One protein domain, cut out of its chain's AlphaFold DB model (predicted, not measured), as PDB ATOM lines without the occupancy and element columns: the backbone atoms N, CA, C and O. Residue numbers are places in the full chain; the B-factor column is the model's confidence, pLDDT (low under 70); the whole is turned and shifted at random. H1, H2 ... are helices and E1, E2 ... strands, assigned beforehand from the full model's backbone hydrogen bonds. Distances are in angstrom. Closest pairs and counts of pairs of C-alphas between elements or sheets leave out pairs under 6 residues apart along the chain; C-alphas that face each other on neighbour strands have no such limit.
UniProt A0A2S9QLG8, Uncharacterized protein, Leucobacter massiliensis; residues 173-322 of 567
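What this domain is: This is residues 173 to 322 of the 567 residues of an uncharacterized protein of Leucobacter massiliensis (UniProt A0A2S9QLG8). A strongly twisted sheet of five strands makes the middle of this domain, with H1 and H3 covering one face and H4 and H6 the other: three layers. H2 packs on H3, off the sheet, and the E2 and E3 hairpin reaches toward the opposite end. The printed part has 150 residues, with six named helices and five named strands in the order E1 H1 E2 E3 H2 H3 E4 H4 E5 H5 H6; the sheet, E4 E1 E3 E2 E5, is antiparallel throughout, and the class is mixed. The whole is compact, with a radius of gyration of the C-alphas of 15.3 A and spans of 45 by 35 by 25 A.

Where its parts are: Find C-alpha 176 at (22.957, -18.563, -30.424); there E1 begins, running to residue 184 and bending by 72 degrees at residue 179. H1, residues 191 to 204, is 19.8 A long. E2, residues 210 to 218, covers 26.4 A, and E3, residues 223 to 232, 29.2 A. Next come H2, residues 237 to 248, 16.4 A, and H3, residues 263 to 274, 16.3 A. Then find E4 at 279 to 283, H4 at 285 to 293, E5 at 298 to 305, 21.6 A long, and H5 at 306 to 309. H6, residues 316 to 322, ends at C-alpha 322, (25.360, -21.570, -36.113).

How they stand to each other: Look first between the strands for N and O within hydrogen-bond range: N 281 and O 182, 2.8 A, for E4 and E1; N 183 and O 227, 2.8 A, for E1 and E3; N 228 and O 213, 2.8 A, for the hairpin E2 and E3; N 214 and O 301, 2.8 A, for E2 and E5. E1, H1, E2 and E3, H2 H3, E4 are split strand-helix-strand units, two same-way strands with another between them, each with a right-handed crossover. H1 is over E3 and E2 at a height over the sheet of 9.0 A; H3, on the same face, is over E1 at 9.2 A. H1, with residues 198 to 202 alone, touches H3 at a steep tilt of 63 degrees, closest at the C-alphas of Thr 201 and Thr 271, 6.1 A. H2, not on the sheet, touches H3, closest at the C-alphas of Ala 243 and Ala 267, 5.2 A. On the opposite face, H4 is over E3 and E2 at 8.5 A, and H6 is at 7.5 A. H5 is on the sheet, over E2. In H1, H2, H3, H4 and H6 every O i to N i+4 pair is within hydrogen-bond range; H5 is too short for one.

The domain as a whole: The C-alphas farthest apart, of Glu 220 and Asn 237, stand 47.6 A apart. The printed part has no cut; the long link is H2 to H3, 14 residues. Look at residues 186 to 189 and 251 to 256 for pLDDT under 70; the mean of the printed part of this model is 87.7.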
ATOM      1  N   GLU A 173      24.324 -20.720 -20.059       79.88
ATOM      2  CA  GLU A 173      24.940 -20.879 -21.369       79.88
ATOM      3  C   GLU A 173      24.519 -19.725 -22.289       79.88
ATOM      4  O   GLU A 173      23.340 -19.403 -22.391       79.88
ATOM      5  N   ARG A 174      25.497 -19.080 -22.935       83.88
ATOM      6  CA  ARG A 174      25.283 -17.946 -23.848       83.88
ATOM      7  C   ARG A 174      25.666 -18.369 -25.256       83.88
ATOM      8  O   ARG A 174      26.784 -18.118 -25.707       83.88
ATOM      9  N   VAL A 175      24.746 -19.055 -25.922       87.19
ATOM     10  CA  VAL A 175      24.891 -19.530 -27.304       87.19
ATOM     11  C   VAL A 175      23.813 -18.912 -28.176       87.19
ATOM     12  O   VAL A 175      22.801 -18.444 -27.666       87.19
ATOM     13  N   LEU A 176      24.037 -18.876 -29.491       90.31
ATOM     14  CA  LEU A 176      22.957 -18.563 -30.424       90.31
ATOM     15  C   LEU A 176      21.898 -19.662 -30.367       90.31
ATOM     16  O   LEU A 176      22.227 -20.837 -30.228       90.31
ATOM     17  N   THR A 177      20.643 -19.262 -30.504       88.88
ATOM     18  CA  THR A 177      19.496 -20.166 -30.526       88.88
ATOM     19  C   THR A 177      18.970 -20.337 -31.948       88.88
ATOM     20  O   THR A 177      19.361 -19.624 -32.876       88.88
ATOM     21  N   ARG A 178      18.056 -21.293 -32.125       85.62
ATOM     22  CA  ARG A 178      17.349 -21.506 -33.396       85.62
ATOM     23  C   ARG A 178      16.317 -20.418 -33.705       85.62
ATOM     24  O   ARG A 178      15.825 -20.357 -34.824       85.62
ATOM     25  N   SER A 179      15.964 -19.596 -32.717       88.62
ATOM     26  CA  SER A 179      14.922 -18.583 -32.845       88.62
ATOM     27  C   SER A 179      15.446 -17.416 -33.679       88.62
ATOM     28  O   SER A 179      16.277 -16.622 -33.224       88.62
ATOM     29  N   GLN A 180      14.972 -17.345 -34.924       92.38
ATOM     30  CA  GLN A 180      15.418 -16.376 -35.916       92.38
ATOM     31  C   GLN A 180      14.237 -15.645 -36.565       92.38
ATOM     32  O   GLN A 180      13.099 -16.125 -36.595       92.38
ATOM     33  N   ARG A 181      14.503 -14.451 -37.100       93.12
ATOM     34  CA  ARG A 181      13.570 -13.707 -37.959       93.12
ATOM     35  C   ARG A 181      14.305 -13.107 -39.141       93.12
ATOM     36  O   ARG A 181      15.390 -12.551 -38.991       93.12
ATOM     37  N   LEU A 182      13.669 -13.156 -40.303       92.00
ATOM     38  CA  LEU A 182      14.060 -12.355 -41.454       92.00
ATOM     39  C   LEU A 182      13.345 -11.017 -41.372       92.00
ATOM     40  O   LEU A 182      12.138 -10.965 -41.152       92.00
ATOM     41  N   ILE A 183      14.085  -9.931 -41.555       92.19
ATOM     42  CA  ILE A 183      13.517  -8.587 -41.563       92.19
ATOM     43  C   ILE A 183      13.884  -7.929 -42.882       92.19
ATOM     44  O   ILE A 183      15.055  -7.649 -43.162       92.19
ATOM     45  N   ALA A 184      12.873  -7.699 -43.714       82.06
ATOM     46  CA  ALA A 184      13.077  -7.111 -45.027       82.06
ATOM     47  C   ALA A 184      13.332  -5.603 -44.916       82.06
ATOM     48  O   ALA A 184      12.548  -4.862 -44.322       82.06
ATOM     49  N   SER A 185      14.386  -5.126 -45.574       71.19
ATOM     50  CA  SER A 185      14.668  -3.697 -45.710       71.19
ATOM     51  C   SER A 185      13.971  -3.133 -46.956       71.19
ATOM     52  O   SER A 185      14.629  -2.637 -47.865       71.19
ATOM     53  N   ARG A 186      12.635  -3.239 -47.059       61.19
ATOM     54  CA  ARG A 186      11.893  -2.608 -48.173       61.19
ATOM     55  C   ARG A 186      11.601  -1.134 -47.850       61.19
ATOM     56  O   ARG A 186      11.156  -0.834 -46.749       61.19
ATOM     57  N   ASN A 187      11.787  -0.247 -48.840       47.25
ATOM     58  CA  ASN A 187      11.567   1.216 -48.815       47.25
ATOM     59  C   ASN A 187      12.467   2.028 -47.864       47.25
ATOM     60  O   ASN A 187      12.266   1.951 -46.667       47.25
ATOM     61  N   ALA A 188      13.338   2.899 -48.409       48.00
ATOM     62  CA  ALA A 188      14.076   4.044 -47.808       48.00
ATOM     63  C   ALA A 188      14.811   3.893 -46.446       48.00
ATOM     64  O   ALA A 188      15.716   4.679 -46.164       48.00
ATOM     65  N   ALA A 189      14.461   2.927 -45.603       60.06
ATOM     66  CA  ALA A 189      15.120   2.561 -44.369       60.06
ATOM     67  C   ALA A 189      16.358   1.735 -44.713       60.06
ATOM     68  O   ALA A 189      16.288   0.768 -45.467       60.06
ATOM     69  N   SER A 190      17.508   2.133 -44.176       82.06
ATOM     70  CA  SER A 190      18.721   1.324 -44.267       82.06
ATOM     71  C   SER A 190      18.653   0.184 -43.253       82.06
ATOM     72  O   SER A 190      18.073   0.348 -42.177       82.06
ATOM     73  N   VAL A 191      19.319  -0.937 -43.526       88.12
ATOM     74  CA  VAL A 191      19.462  -2.042 -42.559       88.12
ATOM     75  C   VAL A 191      19.966  -1.559 -41.195       88.12
ATOM     76  O   VAL A 191      19.509  -2.036 -40.163       88.12
ATOM     77  N   ASN A 192      20.822  -0.533 -41.159       89.25
ATOM     78  CA  ASN A 192      21.282   0.074 -39.907       89.25
ATOM     79  C   ASN A 192      20.144   0.707 -39.090       89.25
ATOM     80  O   ASN A 192      20.162   0.655 -37.861       89.25
ATOM     81  N   SER A 193      19.148   1.304 -39.751       90.44
ATOM     82  CA  SER A 193      17.963   1.845 -39.075       90.44
ATOM     83  C   SER A 193      17.041   0.738 -38.555       90.44
ATOM     84  O   SER A 193      16.520   0.859 -37.443       90.44
ATOM     85  N   VAL A 194      16.916  -0.365 -39.303       93.62
ATOM     86  CA  VAL A 194      16.203  -1.577 -38.869       93.62
ATOM     87  C   VAL A 194      16.875  -2.154 -37.625       93.62
ATOM     88  O   VAL A 194      16.228  -2.289 -36.591       93.62
ATOM     89  N   TRP A 195      18.188  -2.387 -37.688       95.31
ATOM     90  CA  TRP A 195      18.992  -2.863 -36.565       95.31
ATOM     91  C   TRP A 195      18.842  -1.967 -35.339       95.31
ATOM     92  O   TRP A 195      18.459  -2.446 -34.284       95.31
ATOM     93  N   THR A 196      19.030  -0.652 -35.482       95.38
ATOM     94  CA  THR A 196      18.899   0.295 -34.358       95.38
ATOM     95  C   THR A 196      17.529   0.194 -33.676       95.38
ATOM     96  O   THR A 196      17.432   0.244 -32.448       95.38
ATOM     97  N   THR A 197      16.467   0.039 -34.467       95.38
ATOM     98  CA  THR A 197      15.083  -0.069 -33.986       95.38
ATOM     99  C   THR A 197      14.856  -1.374 -33.218       95.38
ATOM    100  O   THR A 197      14.354  -1.366 -32.089       95.38
ATOM    101  N   VAL A 198      15.295  -2.492 -33.797       96.38
ATOM    102  CA  VAL A 198      15.196  -3.830 -33.201       96.38
ATOM    103  C   VAL A 198      16.057  -3.933 -31.942       96.38
ATOM    104  O   VAL A 198      15.544  -4.316 -30.894       96.38
ATOM    105  N   SER A 199      17.323  -3.506 -31.993       97.31
ATOM    106  CA  SER A 199      18.240  -3.520 -30.849       97.31
ATOM    107  C   SER A 199      17.683  -2.740 -29.667       97.31
ATOM    108  O   SER A 199      17.737  -3.215 -28.536       97.31
ATOM    109  N   LYS A 200      17.100  -1.558 -29.917       97.56
ATOM    110  CA  LYS A 200      16.462  -0.756 -28.868       97.56
ATOM    111  C   LYS A 200      15.308  -1.508 -28.203       97.56
ATOM    112  O   LYS A 200      15.154  -1.420 -26.988       97.56
ATOM    113  N   THR A 201      14.511  -2.226 -28.990       97.62
ATOM    114  CA  THR A 201      13.377  -3.008 -28.483       97.62
ATOM    115  C   THR A 201      13.858  -4.196 -27.656       97.62
ATOM    116  O   THR A 201      13.459  -4.324 -26.504       97.62
ATOM    117  N   LEU A 202      14.787  -4.996 -28.185       97.75
ATOM    118  CA  LEU A 202      15.375  -6.133 -27.472       97.75
ATOM    119  C   LEU A 202      16.051  -5.702 -26.164       97.75
ATOM    120  O   LEU A 202      15.817  -6.303 -25.121       97.75
ATOM    121  N   THR A 203      16.795  -4.593 -26.178       96.50
ATOM    122  CA  THR A 203      17.411  -4.045 -24.959       96.50
ATOM    123  C   THR A 203      16.359  -3.610 -23.935       96.50
ATOM    124  O   THR A 203      16.549  -3.824 -22.740       96.50
ATOM    125  N   ALA A 204      15.233  -3.034 -24.372       96.75
ATOM    126  CA  ALA A 204      14.129  -2.685 -23.475       96.75
ATOM    127  C   ALA A 204      13.442  -3.923 -22.868       96.75
ATOM    128  O   ALA A 204      12.935  -3.840 -21.753       96.75
ATOM    129  N   LEU A 205      13.481  -5.061 -23.566       96.75
ATOM    130  CA  LEU A 205      13.060  -6.371 -23.064       96.75
ATOM    131  C   LEU A 205      14.134  -7.061 -22.201       96.75
ATOM    132  O   LEU A 205      13.930  -8.192 -21.781       96.75
ATOM    133  N   GLY A 206      15.292  -6.440 -21.957       95.50
ATOM    134  CA  GLY A 206      16.392  -7.067 -21.216       95.50
ATOM    135  C   GLY A 206      17.135  -8.158 -22.000       95.50
ATOM    136  O   GLY A 206      17.807  -8.995 -21.399       95.50
ATOM    137  N   VAL A 207      17.019  -8.177 -23.329       96.25
ATOM    138  CA  VAL A 207      17.744  -9.092 -24.219       96.25
ATOM    139  C   VAL A 207      18.960  -8.365 -24.788       96.25
ATOM    140  O   VAL A 207      18.824  -7.425 -25.570       96.25
ATOM    141  N   SER A 208      20.157  -8.787 -24.375       94.06
ATOM    142  CA  SER A 208      21.421  -8.156 -24.785       94.06
ATOM    143  C   SER A 208      22.196  -8.944 -25.833       94.06
ATOM    144  O   SER A 208      22.979  -8.356 -26.568       94.06
ATOM    145  N   ASP A 209      22.023 -10.263 -25.884       95.38
ATOM    146  CA  ASP A 209      22.852 -11.132 -26.716       95.38
ATOM    147  C   ASP A 209      22.090 -11.509 -27.974       95.38
ATOM    148  O   ASP A 209      21.181 -12.334 -27.942       95.38
ATOM    149  N   PHE A 210      22.441 -10.885 -29.088       96.62
ATOM    150  CA  PHE A 210      21.852 -11.184 -30.386       96.62
ATOM    151  C   PHE A 210      22.768 -10.697 -31.504       96.62
ATOM    152  O   PHE A 210      23.641  -9.844 -31.311       96.62
ATOM    153  N   VAL A 211      22.559 -11.255 -32.689       96.88
ATOM    154  CA  VAL A 211      23.300 -10.905 -33.898       96.88
ATOM    155  C   VAL A 211      22.341 -10.653 -35.050       96.88
ATOM    156  O   VAL A 211      21.220 -11.158 -35.075       96.88
ATOM    157  N   GLY A 212      22.792  -9.842 -35.995       96.38
ATOM    158  CA  GLY A 212      22.119  -9.570 -37.249       96.38
ATOM    159  C   GLY A 212      23.046  -9.881 -38.417       96.38
ATOM    160  O   GLY A 212      24.044  -9.182 -38.590       96.38
ATOM    161  N   GLU A 213      22.735 -10.897 -39.219       95.50
ATOM    162  CA  GLU A 213      23.427 -11.127 -40.491       95.50
ATOM    163  C   GLU A 213      22.779 -10.266 -41.574       95.50
ATOM    164  O   GLU A 213      21.587 -10.394 -41.856       95.50
ATOM    165  N   VAL A 214      23.551  -9.374 -42.188       94.75
ATOM    166  CA  VAL A 214      23.094  -8.607 -43.346       94.75
ATOM    167  C   VAL A 214      23.376  -9.425 -44.593       94.75
ATOM    168  O   VAL A 214      24.539  -9.709 -44.887       94.75
ATOM    169  N   ILE A 215      22.321  -9.763 -45.327       92.31
ATOM    170  CA  ILE A 215      22.412 -10.516 -46.576       92.31
ATOM    171  C   ILE A 215      21.807  -9.726 -47.735       92.31
ATOM    172  O   ILE A 215      20.827  -8.990 -47.567       92.31
ATOM    173  N   THR A 216      22.385  -9.881 -48.922       91.12
ATOM    174  CA  THR A 216      21.907  -9.243 -50.153       91.12
ATOM    175  C   THR A 216      21.690 -10.238 -51.267       91.12
ATOM    176  O   THR A 216      22.410 -11.224 -51.380       91.12
ATOM    177  N   ARG A 217      20.734  -9.937 -52.137       86.88
ATOM    178  CA  ARG A 217      20.547 -10.648 -53.394       86.88
ATOM    179  C   ARG A 217      20.386  -9.649 -54.521       86.88
ATOM    180  O   ARG A 217      19.445  -8.853 -54.514       86.88
ATOM    181  N   ASP A 218      21.275  -9.752 -55.494       83.81
ATOM    182  CA  ASP A 218      21.195  -8.990 -56.729       83.81
ATOM    183  C   ASP A 218      20.368  -9.754 -57.764       83.81
ATOM    184  O   ASP A 218      20.587 -10.936 -58.044       83.81
ATOM    185  N   THR A 219      19.389  -9.062 -58.332       78.25
ATOM    186  CA  THR A 219      18.649  -9.494 -59.519       78.25
ATOM    187  C   THR A 219      18.926  -8.521 -60.662       78.25
ATOM    188  O   THR A 219      19.536  -7.477 -60.449       78.25
ATOM    189  N   GLU A 220      18.499  -8.845 -61.886       77.88
ATOM    190  CA  GLU A 220      18.696  -7.948 -63.039       77.88
ATOM    191  C   GLU A 220      18.051  -6.563 -62.828       77.88
ATOM    192  O   GLU A 220      18.555  -5.574 -63.359       77.88
ATOM    193  N   ASP A 221      16.990  -6.491 -62.015       75.00
ATOM    194  CA  ASP A 221      16.173  -5.289 -61.829       75.00
ATOM    195  C   ASP A 221      16.379  -4.589 -60.469       75.00
ATOM    196  O   ASP A 221      16.157  -3.381 -60.362       75.00
ATOM    197  N   GLU A 222      16.786  -5.315 -59.420       79.88
ATOM    198  CA  GLU A 222      16.848  -4.786 -58.049       79.88
ATOM    199  C   GLU A 222      17.860  -5.534 -57.160       79.88
ATOM    200  O   GLU A 222      17.993  -6.761 -57.234       79.88
ATOM    201  N   THR A 223      18.519  -4.796 -56.262       81.88
ATOM    202  CA  THR A 223      19.257  -5.351 -55.118       81.88
ATOM    203  C   THR A 223      18.338  -5.390 -53.904       81.88
ATOM    204  O   THR A 223      17.923  -4.351 -53.392       81.88
ATOM    205  N   SER A 224      18.045  -6.590 -53.413       84.94
ATOM    206  CA  SER A 224      17.303  -6.783 -52.167       84.94
ATOM    207  C   SER A 224      18.261  -6.946 -50.993       84.94
ATOM    208  O   SER A 224      19.260  -7.652 -51.102       84.94
ATOM    209  N   THR A 225      17.943  -6.335 -49.850       88.19
ATOM    210  CA  THR A 225      18.704  -6.504 -48.602       88.19
ATOM    211  C   THR A 225      17.794  -6.955 -47.464       88.19
ATOM    212  O   THR A 225      16.695  -6.420 -47.281       88.19
ATOM    213  N   GLN A 226      18.263  -7.923 -46.680       90.38
ATOM    214  CA  GLN A 226      17.564  -8.467 -45.519       90.38
ATOM    215  C   GLN A 226      18.501  -8.553 -44.314       90.38
ATOM    216  O   GLN A 226      19.725  -8.600 -44.454       90.38
ATOM    217  N   LEU A 227      17.899  -8.553 -43.127       94.00
ATOM    218  CA  LEU A 227      18.565  -8.812 -41.859       94.00
ATOM    219  C   LEU A 227      18.062 -10.148 -41.307       94.00
ATOM    220  O   LEU A 227      16.867 -10.278 -41.043       94.00
ATOM    221  N   VAL A 228      18.960 -11.110 -41.108       94.62
ATOM    222  CA  VAL A 228      18.693 -12.326 -40.328       94.62
ATOM    223  C   VAL A 228      18.996 -12.007 -38.870       94.62
ATOM    224  O   VAL A 228      20.158 -11.890 -38.484       94.62
ATOM    225  N   LEU A 229      17.958 -11.800 -38.067       96.50
ATOM    226  CA  LEU A 229      18.077 -11.583 -36.631       96.50
ATOM    227  C   LEU A 229      18.089 -12.932 -35.911       96.50
ATOM    228  O   LEU A 229      17.119 -13.679 -36.025       96.50
ATOM    229  N   THR A 230      19.125 -13.190 -35.114       95.31
ATOM    230  CA  THR A 230      19.270 -14.412 -34.308       95.31
ATOM    231  C   THR A 230      19.497 -14.041 -32.849       95.31
ATOM    232  O   THR A 230      20.407 -13.261 -32.542       95.31
ATOM    233  N   LEU A 231      18.694 -14.602 -31.941       95.31
ATOM    234  CA  LEU A 231      18.854 -14.367 -30.506       95.31
ATOM    235  C   LEU A 231      19.827 -15.360 -29.875       95.31
ATOM    236  O   LEU A 231      19.854 -16.542 -30.228       95.31
ATOM    237  N   GLY A 232      20.607 -14.878 -28.913       93.44
ATOM    238  CA  GLY A 232      21.283 -15.719 -27.939       93.44
ATOM    239  C   GLY A 232      20.342 -16.163 -26.821       93.44
ATOM    240  O   GLY A 232      19.262 -15.598 -26.652       93.44
ATOM    241  N   THR A 233      20.764 -17.165 -26.053       91.62
ATOM    242  CA  THR A 233      20.000 -17.701 -24.920       91.62
ATOM    243  C   THR A 233      19.599 -16.604 -23.930       91.62
ATOM    244  O   THR A 233      20.444 -15.842 -23.447       91.62
ATOM    245  N   ILE A 234      18.318 -16.553 -23.567       92.50
ATOM    246  CA  ILE A 234      17.782 -15.647 -22.550       92.50
ATOM    247  C   ILE A 234      17.854 -16.335 -21.187       92.50
ATOM    248  O   ILE A 234      17.064 -17.217 -20.860       92.50
ATOM    249  N   ILE A 235      18.814 -15.900 -20.370       85.00
ATOM    250  CA  ILE A 235      19.104 -16.503 -19.058       85.00
ATOM    251  C   ILE A 235      18.229 -15.905 -17.945       85.00
ATOM    252  O   ILE A 235      17.952 -16.560 -16.941       85.00
ATOM    253  N   TRP A 236      17.796 -14.655 -18.109       84.00
ATOM    254  CA  TRP A 236      17.076 -13.907 -17.081       84.00
ATOM    255  C   TRP A 236      15.568 -14.044 -17.260       84.00
ATOM    256  O   TRP A 236      15.015 -13.703 -18.310       84.00
ATOM    257  N   ASN A 237      14.888 -14.513 -16.213       87.38
ATOM    258  CA  ASN A 237      13.438 -14.677 -16.235       87.38
ATOM    259  C   ASN A 237      12.713 -13.328 -16.370       87.38
ATOM    260  O   ASN A 237      11.630 -13.258 -16.939       87.38
ATOM    261  N   GLU A 238      13.324 -12.239 -15.905       92.00
ATOM    262  CA  GLU A 238      12.808 -10.880 -16.065       92.00
ATOM    263  C   GLU A 238      12.618 -10.513 -17.541       92.00
ATOM    264  O   GLU A 238      11.612  -9.898 -17.888       92.00
ATOM    265  N   SER A 239      13.534 -10.935 -18.418       92.88
ATOM    266  CA  SER A 239      13.438 -10.665 -19.854       92.88
ATOM    267  C   SER A 239      12.275 -11.425 -20.496       92.88
ATOM    268  O   SER A 239      11.546 -10.877 -21.324       92.88
ATOM    269  N   ARG A 240      12.041 -12.672 -20.060       93.94
ATOM    270  CA  ARG A 240      10.866 -13.463 -20.460       93.94
ATOM    271  C   ARG A 240       9.569 -12.781 -20.020       93.94
ATOM    272  O   ARG A 240       8.663 -12.612 -20.831       93.94
ATOM    273  N   LEU A 241       9.486 -12.364 -18.756       94.38
ATOM    274  CA  LEU A 241       8.306 -11.688 -18.213       94.38
ATOM    275  C   LEU A 241       8.030 -10.355 -18.923       94.38
ATOM    276  O   LEU A 241       6.876 -10.053 -19.215       94.38
ATOM    277  N   ALA A 242       9.072  -9.590 -19.258       95.31
ATOM    278  CA  ALA A 242       8.936  -8.353 -20.024       95.31
ATOM    279  C   ALA A 242       8.358  -8.601 -21.428       95.31
ATOM    280  O   ALA A 242       7.514  -7.831 -21.889       95.31
ATOM    281  N   ALA A 243       8.777  -9.679 -22.100       94.19
ATOM    282  CA  ALA A 243       8.204 -10.072 -23.386       94.19
ATOM    283  C   ALA A 243       6.720 -10.446 -23.248       94.19
ATOM    284  O   ALA A 243       5.896  -9.918 -23.992       94.19
ATOM    285  N   ILE A 244       6.366 -11.275 -22.259       92.75
ATOM    286  CA  ILE A 244       4.970 -11.655 -21.978       92.75
ATOM    287  C   ILE A 244       4.109 -10.415 -21.716       92.75
ATOM    288  O   ILE A 244       3.051 -10.279 -22.318       92.75
ATOM    289  N   GLU A 245       4.580  -9.459 -20.913       92.94
ATOM    290  CA  GLU A 245       3.830  -8.231 -20.620       92.94
ATOM    291  C   GLU A 245       3.523  -7.411 -21.891       92.94
ATOM    292  O   GLU A 245       2.463  -6.789 -22.002       92.94
ATOM    293  N   VAL A 246       4.440  -7.389 -22.864       92.31
ATOM    294  CA  VAL A 246       4.195  -6.751 -24.168       92.31
ATOM    295  C   VAL A 246       3.143  -7.522 -24.963       92.31
ATOM    296  O   VAL A 246       2.247  -6.898 -25.534       92.31
ATOM    297  N   LEU A 247       3.232  -8.853 -24.984       90.81
ATOM    298  CA  LEU A 247       2.313  -9.724 -25.718       90.81
ATOM    299  C   LEU A 247       0.891  -9.686 -25.144       90.81
ATOM    300  O   LEU A 247      -0.065  -9.580 -25.907       90.81
ATOM    301  N   GLU A 248       0.734  -9.704 -23.820       88.69
ATOM    302  CA  GLU A 248      -0.566  -9.633 -23.133       88.69
ATOM    303  C   GLU A 248      -1.301  -8.312 -23.392       88.69
ATOM    304  O   GLU A 248      -2.533  -8.260 -23.412       88.69
ATOM    305  N   LYS A 249      -0.557  -7.217 -23.591       85.06
ATOM    306  CA  LYS A 249      -1.136  -5.903 -23.908       85.06
ATOM    307  C   LYS A 249      -1.678  -5.822 -25.333       85.06
ATOM    308  O   LYS A 249      -2.465  -4.916 -25.617       85.06
ATOM    309  N   ASP A 250      -1.273  -6.727 -26.222       81.12
ATOM    310  CA  ASP A 250      -1.835  -6.812 -27.562       81.12
ATOM    311  C   ASP A 250      -3.059  -7.737 -27.558       81.12
ATOM    312  O   ASP A 250      -2.957  -8.937 -27.331       81.12
ATOM    313  N   TRP A 251      -4.240  -7.180 -27.837       54.69
ATOM    314  CA  TRP A 251      -5.555  -7.847 -27.744       54.69
ATOM    315  C   TRP A 251      -5.723  -9.121 -28.607       54.69
ATOM    316  O   TRP A 251      -6.787  -9.738 -28.573       54.69
ATOM    317  N   ALA A 252      -4.716  -9.497 -29.398       58.06
ATOM    318  CA  ALA A 252      -4.705 -10.660 -30.282       58.06
ATOM    319  C   ALA A 252      -4.172 -11.951 -29.624       58.06
ATOM    320  O   ALA A 252      -4.278 -13.011 -30.234       58.06
ATOM    321  N   THR A 253      -3.621 -11.891 -28.405       59.06
ATOM    322  CA  THR A 253      -2.939 -13.026 -27.743       59.06
ATOM    323  C   THR A 253      -3.795 -13.778 -26.716       59.06
ATOM    324  O   THR A 253      -3.281 -14.650 -26.024       59.06
ATOM    325  N   GLY A 254      -5.097 -13.472 -26.624       54.34
ATOM    326  CA  GLY A 254      -5.985 -13.844 -25.509       54.34
ATOM    327  C   GLY A 254      -6.152 -15.332 -25.162       54.34
ATOM    328  O   GLY A 254      -6.753 -15.605 -24.130       54.34
ATOM    329  N   ASP A 255      -5.602 -16.254 -25.959       61.59
ATOM    330  CA  ASP A 255      -5.636 -17.708 -25.730       61.59
ATOM    331  C   ASP A 255      -4.235 -18.374 -25.796       61.59
ATOM    332  O   ASP A 255      -4.145 -19.595 -25.893       61.59
ATOM    333  N   MET A 256      -3.124 -17.616 -25.784       68.31
ATOM    334  CA  MET A 256      -1.777 -18.213 -25.842       68.31
ATOM    335  C   MET A 256      -1.319 -18.762 -24.483       68.31
ATOM    336  O   MET A 256      -1.178 -18.021 -23.510       68.31
ATOM    337  N   GLU A 257      -0.983 -20.052 -24.442       81.50
ATOM    338  CA  GLU A 257      -0.269 -20.668 -23.322       81.50
ATOM    339  C   GLU A 257       1.234 -20.357 -23.433       81.50
ATOM    340  O   GLU A 257       2.018 -21.124 -23.986       81.50
ATOM    341  N   PHE A 258       1.659 -19.194 -22.923       83.50
ATOM    342  CA  PHE A 258       3.051 -18.725 -23.037       83.50
ATOM    343  C   PHE A 258       4.095 -19.711 -22.488       83.50
ATOM    344  O   PHE A 258       5.245 -19.698 -22.932       83.50
ATOM    345  N   ASP A 259       3.714 -20.568 -21.539       83.56
ATOM    346  CA  ASP A 259       4.586 -21.580 -20.932       83.56
ATOM    347  C   ASP A 259       5.061 -22.651 -21.923       83.56
ATOM    348  O   ASP A 259       6.114 -23.251 -21.706       83.56
ATOM    349  N   GLU A 260       4.359 -22.840 -23.043       84.62
ATOM    350  CA  GLU A 260       4.766 -23.772 -24.101       84.62
ATOM    351  C   GLU A 260       5.857 -23.196 -25.022       84.62
ATOM    352  O   GLU A 260       6.502 -23.933 -25.772       84.62
ATOM    353  N   TYR A 261       6.109 -21.885 -24.951       85.50
ATOM    354  CA  TYR A 261       7.025 -21.190 -25.853       85.50
ATOM    355  C   TYR A 261       8.385 -20.894 -25.203       85.50
ATOM    356  O   TYR A 261       8.447 -20.371 -24.079       85.50
ATOM    357  N   PRO A 262       9.500 -21.134 -25.924       90.00
ATOM    358  CA  PRO A 262      10.825 -20.685 -25.506       90.00
ATOM    359  C   PRO A 262      10.877 -19.169 -25.297       90.00
ATOM    360  O   PRO A 262      10.214 -18.405 -26.002       90.00
ATOM    361  N   SER A 263      11.698 -18.719 -24.348       93.75
ATOM    362  CA  SER A 263      11.836 -17.295 -24.013       93.75
ATOM    363  C   SER A 263      12.263 -16.449 -25.215       93.75
ATOM    364  O   SER A 263      11.799 -15.323 -25.376       93.75
ATOM    365  N   GLU A 264      13.120 -16.995 -26.072       94.38
ATOM    366  CA  GLU A 264      13.621 -16.340 -27.277       94.38
ATOM    367  C   GLU A 264      12.514 -16.128 -28.308       94.38
ATOM    368  O   GLU A 264      12.461 -15.079 -28.943       94.38
ATOM    369  N   GLU A 265      11.597 -17.087 -28.441       92.00
ATOM    370  CA  GLU A 265      10.470 -16.963 -29.365       92.00
ATOM    371  C   GLU A 265       9.496 -15.878 -28.890       92.00
ATOM    372  O   GLU A 265       9.115 -15.003 -29.666       92.00
ATOM    373  N   LEU A 266       9.196 -15.846 -27.587       93.50
ATOM    374  CA  LEU A 266       8.391 -14.777 -26.988       93.50
ATOM    375  C   LEU A 266       9.037 -13.397 -27.177       93.50
ATOM    376  O   LEU A 266       8.347 -12.425 -27.483       93.50
ATOM    377  N   ALA A 267      10.360 -13.296 -27.022       96.00
ATOM    378  CA  ALA A 267      11.086 -12.046 -27.226       96.00
ATOM    379  C   ALA A 267      11.059 -11.579 -28.693       96.00
ATOM    380  O   ALA A 267      10.921 -10.377 -28.948       96.00
ATOM    381  N   LEU A 268      11.161 -12.500 -29.659       95.12
ATOM    382  CA  LEU A 268      11.023 -12.186 -31.085       95.12
ATOM    383  C   LEU A 268       9.606 -11.715 -31.424       95.12
ATOM    384  O   LEU A 268       9.464 -10.685 -32.083       95.12
ATOM    385  N   GLU A 269       8.574 -12.398 -30.925       92.50
ATOM    386  CA  GLU A 269       7.174 -12.001 -31.124       92.50
ATOM    387  C   GLU A 269       6.877 -10.632 -30.497       92.50
ATOM    388  O   GLU A 269       6.334  -9.737 -31.152       92.50
ATOM    389  N   ALA A 270       7.325 -10.399 -29.259       94.06
ATOM    390  CA  ALA A 270       7.192  -9.101 -28.599       94.06
ATOM    391  C   ALA A 270       7.906  -7.989 -29.387       94.06
ATOM    392  O   ALA A 270       7.396  -6.870 -29.521       94.06
ATOM    393  N   THR A 271       9.074  -8.299 -29.956       95.56
ATOM    394  CA  THR A 271       9.830  -7.378 -30.812       95.56
ATOM    395  C   THR A 271       9.087  -7.075 -32.111       95.56
ATOM    396  O   THR A 271       9.021  -5.912 -32.512       95.56
ATOM    397  N   GLN A 272       8.487  -8.080 -32.745       93.12
ATOM    398  CA  GLN A 272       7.692  -7.924 -33.959       93.12
ATOM    399  C   GLN A 272       6.456  -7.048 -33.713       93.12
ATOM    400  O   GLN A 272       6.241  -6.064 -34.426       93.12
ATOM    401  N   ILE A 273       5.687  -7.331 -32.658       91.12
ATOM    402  CA  ILE A 273       4.484  -6.562 -32.299       91.12
ATOM    403  C   ILE A 273       4.828  -5.113 -31.943       91.12
ATOM    404  O   ILE A 273       4.088  -4.196 -32.309       91.12
ATOM    405  N   SER A 274       5.968  -4.886 -31.291       93.25
ATOM    406  CA  SER A 274       6.447  -3.539 -30.951       93.25
ATOM    407  C   SER A 274       6.887  -2.726 -32.175       93.25
ATOM    408  O   SER A 274       6.928  -1.497 -32.113       93.25
ATOM    409  N   ASN A 275       7.191  -3.383 -33.299       91.62
ATOM    410  CA  ASN A 275       7.769  -2.769 -34.494       91.62
ATOM    411  C   ASN A 275       6.938  -3.045 -35.759       91.62
ATOM    412  O   ASN A 275       7.485  -3.409 -36.796       91.62
ATOM    413  N   ARG A 276       5.619  -2.805 -35.705       87.69
ATOM    414  CA  ARG A 276       4.654  -3.100 -36.795       87.69
ATOM    415  C   ARG A 276       4.952  -2.457 -38.156       87.69
ATOM    416  O   ARG A 276       4.328  -2.815 -39.149       87.69
ATOM    417  N   THR A 277       5.838  -1.466 -38.209       87.25
ATOM    418  CA  THR A 277       6.275  -0.839 -39.467       87.25
ATOM    419  C   THR A 277       7.335  -1.654 -40.202       87.25
ATOM    420  O   THR A 277       7.586  -1.389 -41.375       87.25
ATOM    421  N   LEU A 278       7.989  -2.594 -39.519       89.44
ATOM    422  CA  LEU A 278       8.955  -3.513 -40.103       89.44
ATOM    423  C   LEU A 278       8.240  -4.791 -40.544       89.44
ATOM    424  O   LEU A 278       7.300  -5.246 -39.894       89.44
ATOM    425  N   LEU A 279       8.708  -5.379 -41.643       86.88
ATOM    426  CA  LEU A 279       8.206  -6.657 -42.128       86.88
ATOM    427  C   LEU A 279       9.077  -7.778 -41.566       86.88
ATOM    428  O   LEU A 279      10.199  -7.975 -42.033       86.88
ATOM    429  N   PHE A 280       8.548  -8.474 -40.564       88.62
ATOM    430  CA  PHE A 280       9.140  -9.688 -40.020       88.62
ATOM    431  C   PHE A 280       8.593 -10.908 -40.758       88.62
ATOM    432  O   PHE A 280       7.395 -11.004 -41.025       88.62
ATOM    433  N   GLU A 281       9.475 -11.854 -41.040       86.88
ATOM    434  CA  GLU A 281       9.140 -13.182 -41.528       86.88
ATOM    435  C   GLU A 281       9.791 -14.227 -40.622       86.88
ATOM    436  O   GLU A 281      10.917 -14.048 -40.141       86.88
ATOM    437  N   TYR A 282       9.081 -15.332 -40.394       84.25
ATOM    438  CA  TYR A 282       9.622 -16.482 -39.676       84.25
ATOM    439  C   TYR A 282      10.906 -16.976 -40.348       84.25
ATOM    440  O   TYR A 282      10.973 -17.067 -41.574       84.25
ATOM    441  N   CYS A 283      11.927 -17.308 -39.568       85.25
ATOM    442  CA  CYS A 283      13.154 -17.874 -40.095       85.25
ATOM    443  C   CYS A 283      13.691 -18.934 -39.142       85.25
ATOM    444  O   CYS A 283      13.497 -18.848 -37.931       85.25
ATOM    445  N   ASP A 284      14.368 -19.910 -39.721       84.56
ATOM    446  CA  ASP A 284      15.069 -20.978 -39.036       84.56
ATOM    447  C   ASP A 284      16.419 -21.201 -39.744       84.56
ATOM    448  O   ASP A 284      16.636 -20.692 -40.857       84.56
ATOM    449  N   PRO A 285      17.339 -21.964 -39.132       86.50
ATOM    450  CA  PRO A 285      18.655 -22.166 -39.716       86.50
ATOM    451  C   PRO A 285      18.651 -22.818 -41.106       86.50
ATOM    452  O   PRO A 285      19.491 -22.479 -41.948       86.50
ATOM    453  N   ASP A 286      17.689 -23.700 -41.384       79.88
ATOM    454  CA  ASP A 286      17.564 -24.375 -42.678       79.88
ATOM    455  C   ASP A 286      17.132 -23.388 -43.775       79.88
ATOM    456  O   ASP A 286      17.653 -23.424 -44.897       79.88
ATOM    457  N   ARG A 287      16.251 -22.437 -43.451       82.62
ATOM    458  CA  ARG A 287      15.844 -21.339 -44.334       82.62
ATOM    459  C   ARG A 287      17.007 -20.391 -44.607       82.62
ATOM    460  O   ARG A 287      17.175 -19.991 -45.760       82.62
ATOM    461  N   VAL A 288      17.840 -20.067 -43.613       87.00
ATOM    462  CA  VAL A 288      19.058 -19.262 -43.843       87.00
ATOM    463  C   VAL A 288      20.026 -19.991 -44.772       87.00
ATOM    464  O   VAL A 288      20.526 -19.392 -45.727       87.00
ATOM    465  N   SER A 289      20.256 -21.290 -44.547       84.06
ATOM    466  CA  SER A 289      21.085 -22.102 -45.445       84.06
ATOM    467  C   SER A 289      20.524 -22.089 -46.866       84.06
ATOM    468  O   SER A 289      21.253 -21.820 -47.815       84.06
ATOM    469  N   SER A 290      19.213 -22.285 -47.023       80.12
ATOM    470  CA  SER A 290      18.544 -22.272 -48.326       80.12
ATOM    471  C   SER A 290      18.674 -20.924 -49.046       80.12
ATOM    472  O   SER A 290      18.978 -20.895 -50.242       80.12
ATOM    473  N   LEU A 291      18.508 -19.801 -48.336       84.44
ATOM    474  CA  LEU A 291      18.707 -18.463 -48.899       84.44
ATOM    475  C   LEU A 291      20.101 -18.331 -49.525       84.44
ATOM    476  O   LEU A 291      20.237 -17.888 -50.668       84.44
ATOM    477  N   LYS A 292      21.135 -18.759 -48.803       85.31
ATOM    478  CA  LYS A 292      22.526 -18.595 -49.229       85.31
ATOM    479  C   LYS A 292      22.912 -19.601 -50.314       85.31
ATOM    480  O   LYS A 292      23.322 -19.205 -51.404       85.31
ATOM    481  N   ASP A 293      22.689 -20.886 -50.055       81.12
ATOM    482  CA  ASP A 293      23.178 -21.976 -50.902       81.12
ATOM    483  C   ASP A 293      22.342 -22.155 -52.177       81.12
ATOM    484  O   ASP A 293      22.890 -22.370 -53.258       81.12
ATOM    485  N   ALA A 294      21.012 -22.050 -52.074       75.31
ATOM    486  CA  ALA A 294      20.104 -22.302 -53.196       75.31
ATOM    487  C   ALA A 294      19.648 -21.016 -53.900       75.31
ATOM    488  O   ALA A 294      19.398 -21.019 -55.110       75.31
ATOM    489  N   HIS A 295      19.544 -19.904 -53.167       79.50
ATOM    490  CA  HIS A 295      18.960 -18.661 -53.682       79.50
ATOM    491  C   HIS A 295      19.955 -17.506 -53.848       79.50
ATOM    492  O   HIS A 295      19.540 -16.412 -54.244       79.50
ATOM    493  N   ARG A 296      21.259 -17.772 -53.671       84.44
ATOM    494  CA  ARG A 296      22.368 -16.834 -53.929       84.44
ATOM    495  C   ARG A 296      22.258 -15.534 -53.134       84.44
ATOM    496  O   ARG A 296      22.574 -14.461 -53.646       84.44
ATOM    497  N   TRP A 297      21.771 -15.626 -51.904       88.88
ATOM    498  CA  TRP A 297      21.922 -14.541 -50.950       88.88
ATOM    499  C   TRP A 297      23.364 -14.516 -50.446       88.88
ATOM    500  O   TRP A 297      23.889 -15.525 -49.982       88.88
ATOM    501  N   GLU A 298      24.007 -13.363 -50.544       90.88
ATOM    502  CA  GLU A 298      25.402 -13.175 -50.167       90.88
ATOM    503  C   GLU A 298      25.507 -12.436 -48.836       90.88
ATOM    504  O   GLU A 298      24.768 -11.487 -48.568       90.88
ATOM    505  N   HIS A 299      26.445 -12.877 -48.002       92.31
ATOM    506  CA  HIS A 299      26.785 -12.205 -46.757       92.31
ATOM    507  C   HIS A 299      27.432 -10.842 -47.028       92.31
ATOM    508  O   HIS A 299      28.376 -10.744 -47.811       92.31
ATOM    509  N   VAL A 300      26.986  -9.805 -46.315       92.50
ATOM    510  CA  VAL A 300      27.561  -8.453 -46.383       92.50
ATOM    511  C   VAL A 300      28.271  -8.073 -45.091       92.50
ATOM    512  O   VAL A 300      29.400  -7.582 -45.131       92.50
ATOM    513  N   ALA A 301      27.601  -8.236 -43.950       93.50
ATOM    514  CA  ALA A 301      28.141  -7.821 -42.660       93.50
ATOM    515  C   ALA A 301      27.449  -8.514 -41.483       93.50
ATOM    516  O   ALA A 301      26.281  -8.893 -41.560       93.50
ATOM    517  N   TRP A 302      28.159  -8.579 -40.356       95.50
ATOM    518  CA  TRP A 302      27.595  -8.918 -39.052       95.50
ATOM    519  C   TRP A 302      27.350  -7.662 -38.219       95.50
ATOM    520  O   TRP A 302      28.253  -6.852 -38.011       95.50
ATOM    521  N   LEU A 303      26.139  -7.546 -37.685       96.56
ATOM    522  CA  LEU A 303      25.772  -6.622 -36.618       96.56
ATOM    523  C   LEU A 303      25.688  -7.422 -35.315       96.56
ATOM    524  O   LEU A 303      25.157  -8.530 -35.298       96.56
ATOM    525  N   ARG A 304      26.280  -6.913 -34.235       97.00
ATOM    526  CA  ARG A 304      26.541  -7.685 -33.009       97.00
ATOM    527  C   ARG A 304      26.089  -6.902 -31.783       97.00
ATOM    528  O   ARG A 304      26.186  -5.676 -31.779       97.00
ATOM    529  N   SER A 305      25.611  -7.608 -30.762       96.88
ATOM    530  CA  SER A 305      25.268  -7.036 -29.460       96.88
ATOM    531  C   SER A 305      25.591  -8.010 -28.325       96.88
ATOM    532  O   SER A 305      25.588  -9.232 -28.518       96.88
ATOM    533  N   GLY A 306      25.892  -7.462 -27.145       94.44
ATOM    534  CA  GLY A 306      26.153  -8.244 -25.939       94.44
ATOM    535  C   GLY A 306      27.458  -9.024 -26.039       94.44
ATOM    536  O   GLY A 306      28.477  -8.500 -26.488       94.44
ATOM    537  N   VAL A 307      27.455 -10.296 -25.631       93.00
ATOM    538  CA  VAL A 307      28.686 -11.117 -25.665       93.00
ATOM    539  C   VAL A 307      29.251 -11.315 -27.069       93.00
ATOM    540  O   VAL A 307      30.459 -11.487 -27.217       93.00
ATOM    541  N   PHE A 308      28.405 -11.238 -28.098       94.81
ATOM    542  CA  PHE A 308      28.805 -11.457 -29.488       94.81
ATOM    543  C   PHE A 308      29.583 -10.280 -30.097       94.81
ATOM    544  O   PHE A 308      30.049 -10.386 -31.234       94.81
ATOM    545  N   GLU A 309      29.753  -9.170 -29.369       95.38
ATOM    546  CA  GLU A 309      30.575  -8.028 -29.794       95.38
ATOM    547  C   GLU A 309      32.070  -8.374 -29.885       95.38
ATOM    548  O   GLU A 309      32.772  -7.819 -30.731       95.38
ATOM    549  N   ASP A 310      32.569  -9.311 -29.067       92.75
ATOM    550  CA  ASP A 310      33.974  -9.727 -29.129       92.75
ATOM    551  C   ASP A 310      34.196 -10.742 -30.258       92.75
ATOM    552  O   ASP A 310      34.060 -11.955 -30.085       92.75
ATOM    553  N   GLU A 311      34.587 -10.244 -31.429       91.94
ATOM    554  CA  GLU A 311      34.879 -11.059 -32.613       91.94
ATOM    555  C   GLU A 311      35.996 -12.095 -32.392       91.94
ATOM    556  O   GLU A 311      36.038 -13.111 -33.084       91.94
ATOM    557  N   ARG A 312      36.878 -11.902 -31.403       91.38
ATOM    558  CA  ARG A 312      37.933 -12.882 -31.093       91.38
ATOM    559  C   ARG A 312      37.360 -14.120 -30.412       91.38
ATOM    560  O   ARG A 312      37.883 -15.213 -30.608       91.38
ATOM    561  N   LEU A 313      36.318 -13.935 -29.600       88.62
ATOM    562  CA  LEU A 313      35.621 -15.017 -28.902       88.62
ATOM    563  C   LEU A 313      34.495 -15.605 -29.761       88.62
ATOM    564  O   LEU A 313      34.264 -16.813 -29.724       88.62
ATOM    565  N   PHE A 314      33.858 -14.773 -30.589       90.50
ATOM    566  CA  PHE A 314      32.786 -15.159 -31.505       90.50
ATOM    567  C   PHE A 314      33.122 -14.769 -32.956       90.50
ATOM    568  O   PHE A 314      32.555 -13.811 -33.491       90.50
ATOM    569  N   PRO A 315      34.042 -15.485 -33.626       92.19
ATOM    570  CA  PRO A 315      34.396 -15.202 -35.014       92.19
ATOM    571  C   PRO A 315      33.189 -15.282 -35.950       92.19
ATOM    572  O   PRO A 315      32.281 -16.085 -35.743       92.19
ATOM    573  N   SER A 316      33.195 -14.485 -37.018       91.75
ATOM    574  CA  SER A 316      32.099 -14.443 -37.999       91.75
ATOM    575  C   SER A 316      31.793 -15.816 -38.627       91.75
ATOM    576  O   SER A 316      30.626 -16.157 -38.776       91.75
ATOM    577  N   GLU A 317      32.810 -16.655 -38.878       88.19
ATOM    578  CA  GLU A 317      32.625 -18.044 -39.354       88.19
ATOM    579  C   GLU A 317      31.824 -18.897 -38.352       88.19
ATOM    580  O   GLU A 317      31.010 -19.742 -38.729       88.19
ATOM    581  N   HIS A 318      32.028 -18.677 -37.047       86.50
ATOM    582  CA  HIS A 318      31.263 -19.384 -36.028       86.50
ATOM    583  C   HIS A 318      29.801 -18.943 -36.063       86.50
ATOM    584  O   HIS A 318      28.932 -19.812 -36.115       86.50
ATOM    585  N   LEU A 319      29.528 -17.635 -36.094       90.00
ATOM    586  CA  LEU A 319      28.159 -17.110 -36.168       90.00
ATOM    587  C   LEU A 319      27.424 -17.609 -37.417       90.00
ATOM    588  O   LEU A 319      26.283 -18.048 -37.309       90.00
ATOM    589  N   GLU A 320      28.097 -17.620 -38.566       88.81
ATOM    590  CA  GLU A 320      27.563 -18.150 -39.823       88.81
ATOM    591  C   GLU A 320      27.189 -19.630 -39.693       88.81
ATOM    592  O   GLU A 320      26.054 -20.016 -39.970       88.81
ATOM    593  N   SER A 321      28.106 -20.454 -39.180       83.62
ATOM    594  CA  SER A 321      27.858 -21.891 -39.032       83.62
ATOM    595  C   SER A 321      26.714 -22.236 -38.070       83.62
ATOM    596  O   SER A 321      26.047 -23.249 -38.281       83.62
ATOM    597  N   HIS A 322      26.483 -21.411 -37.041       84.88
ATOM    598  CA  HIS A 322      25.360 -21.570 -36.113       84.88
ATOM    599  C   HIS A 322      24.063 -21.069 -36.751       84.88
ATOM    600  O   HIS A 322      23.069 -21.787 -36.761       84.88
TER     601      HIS A 322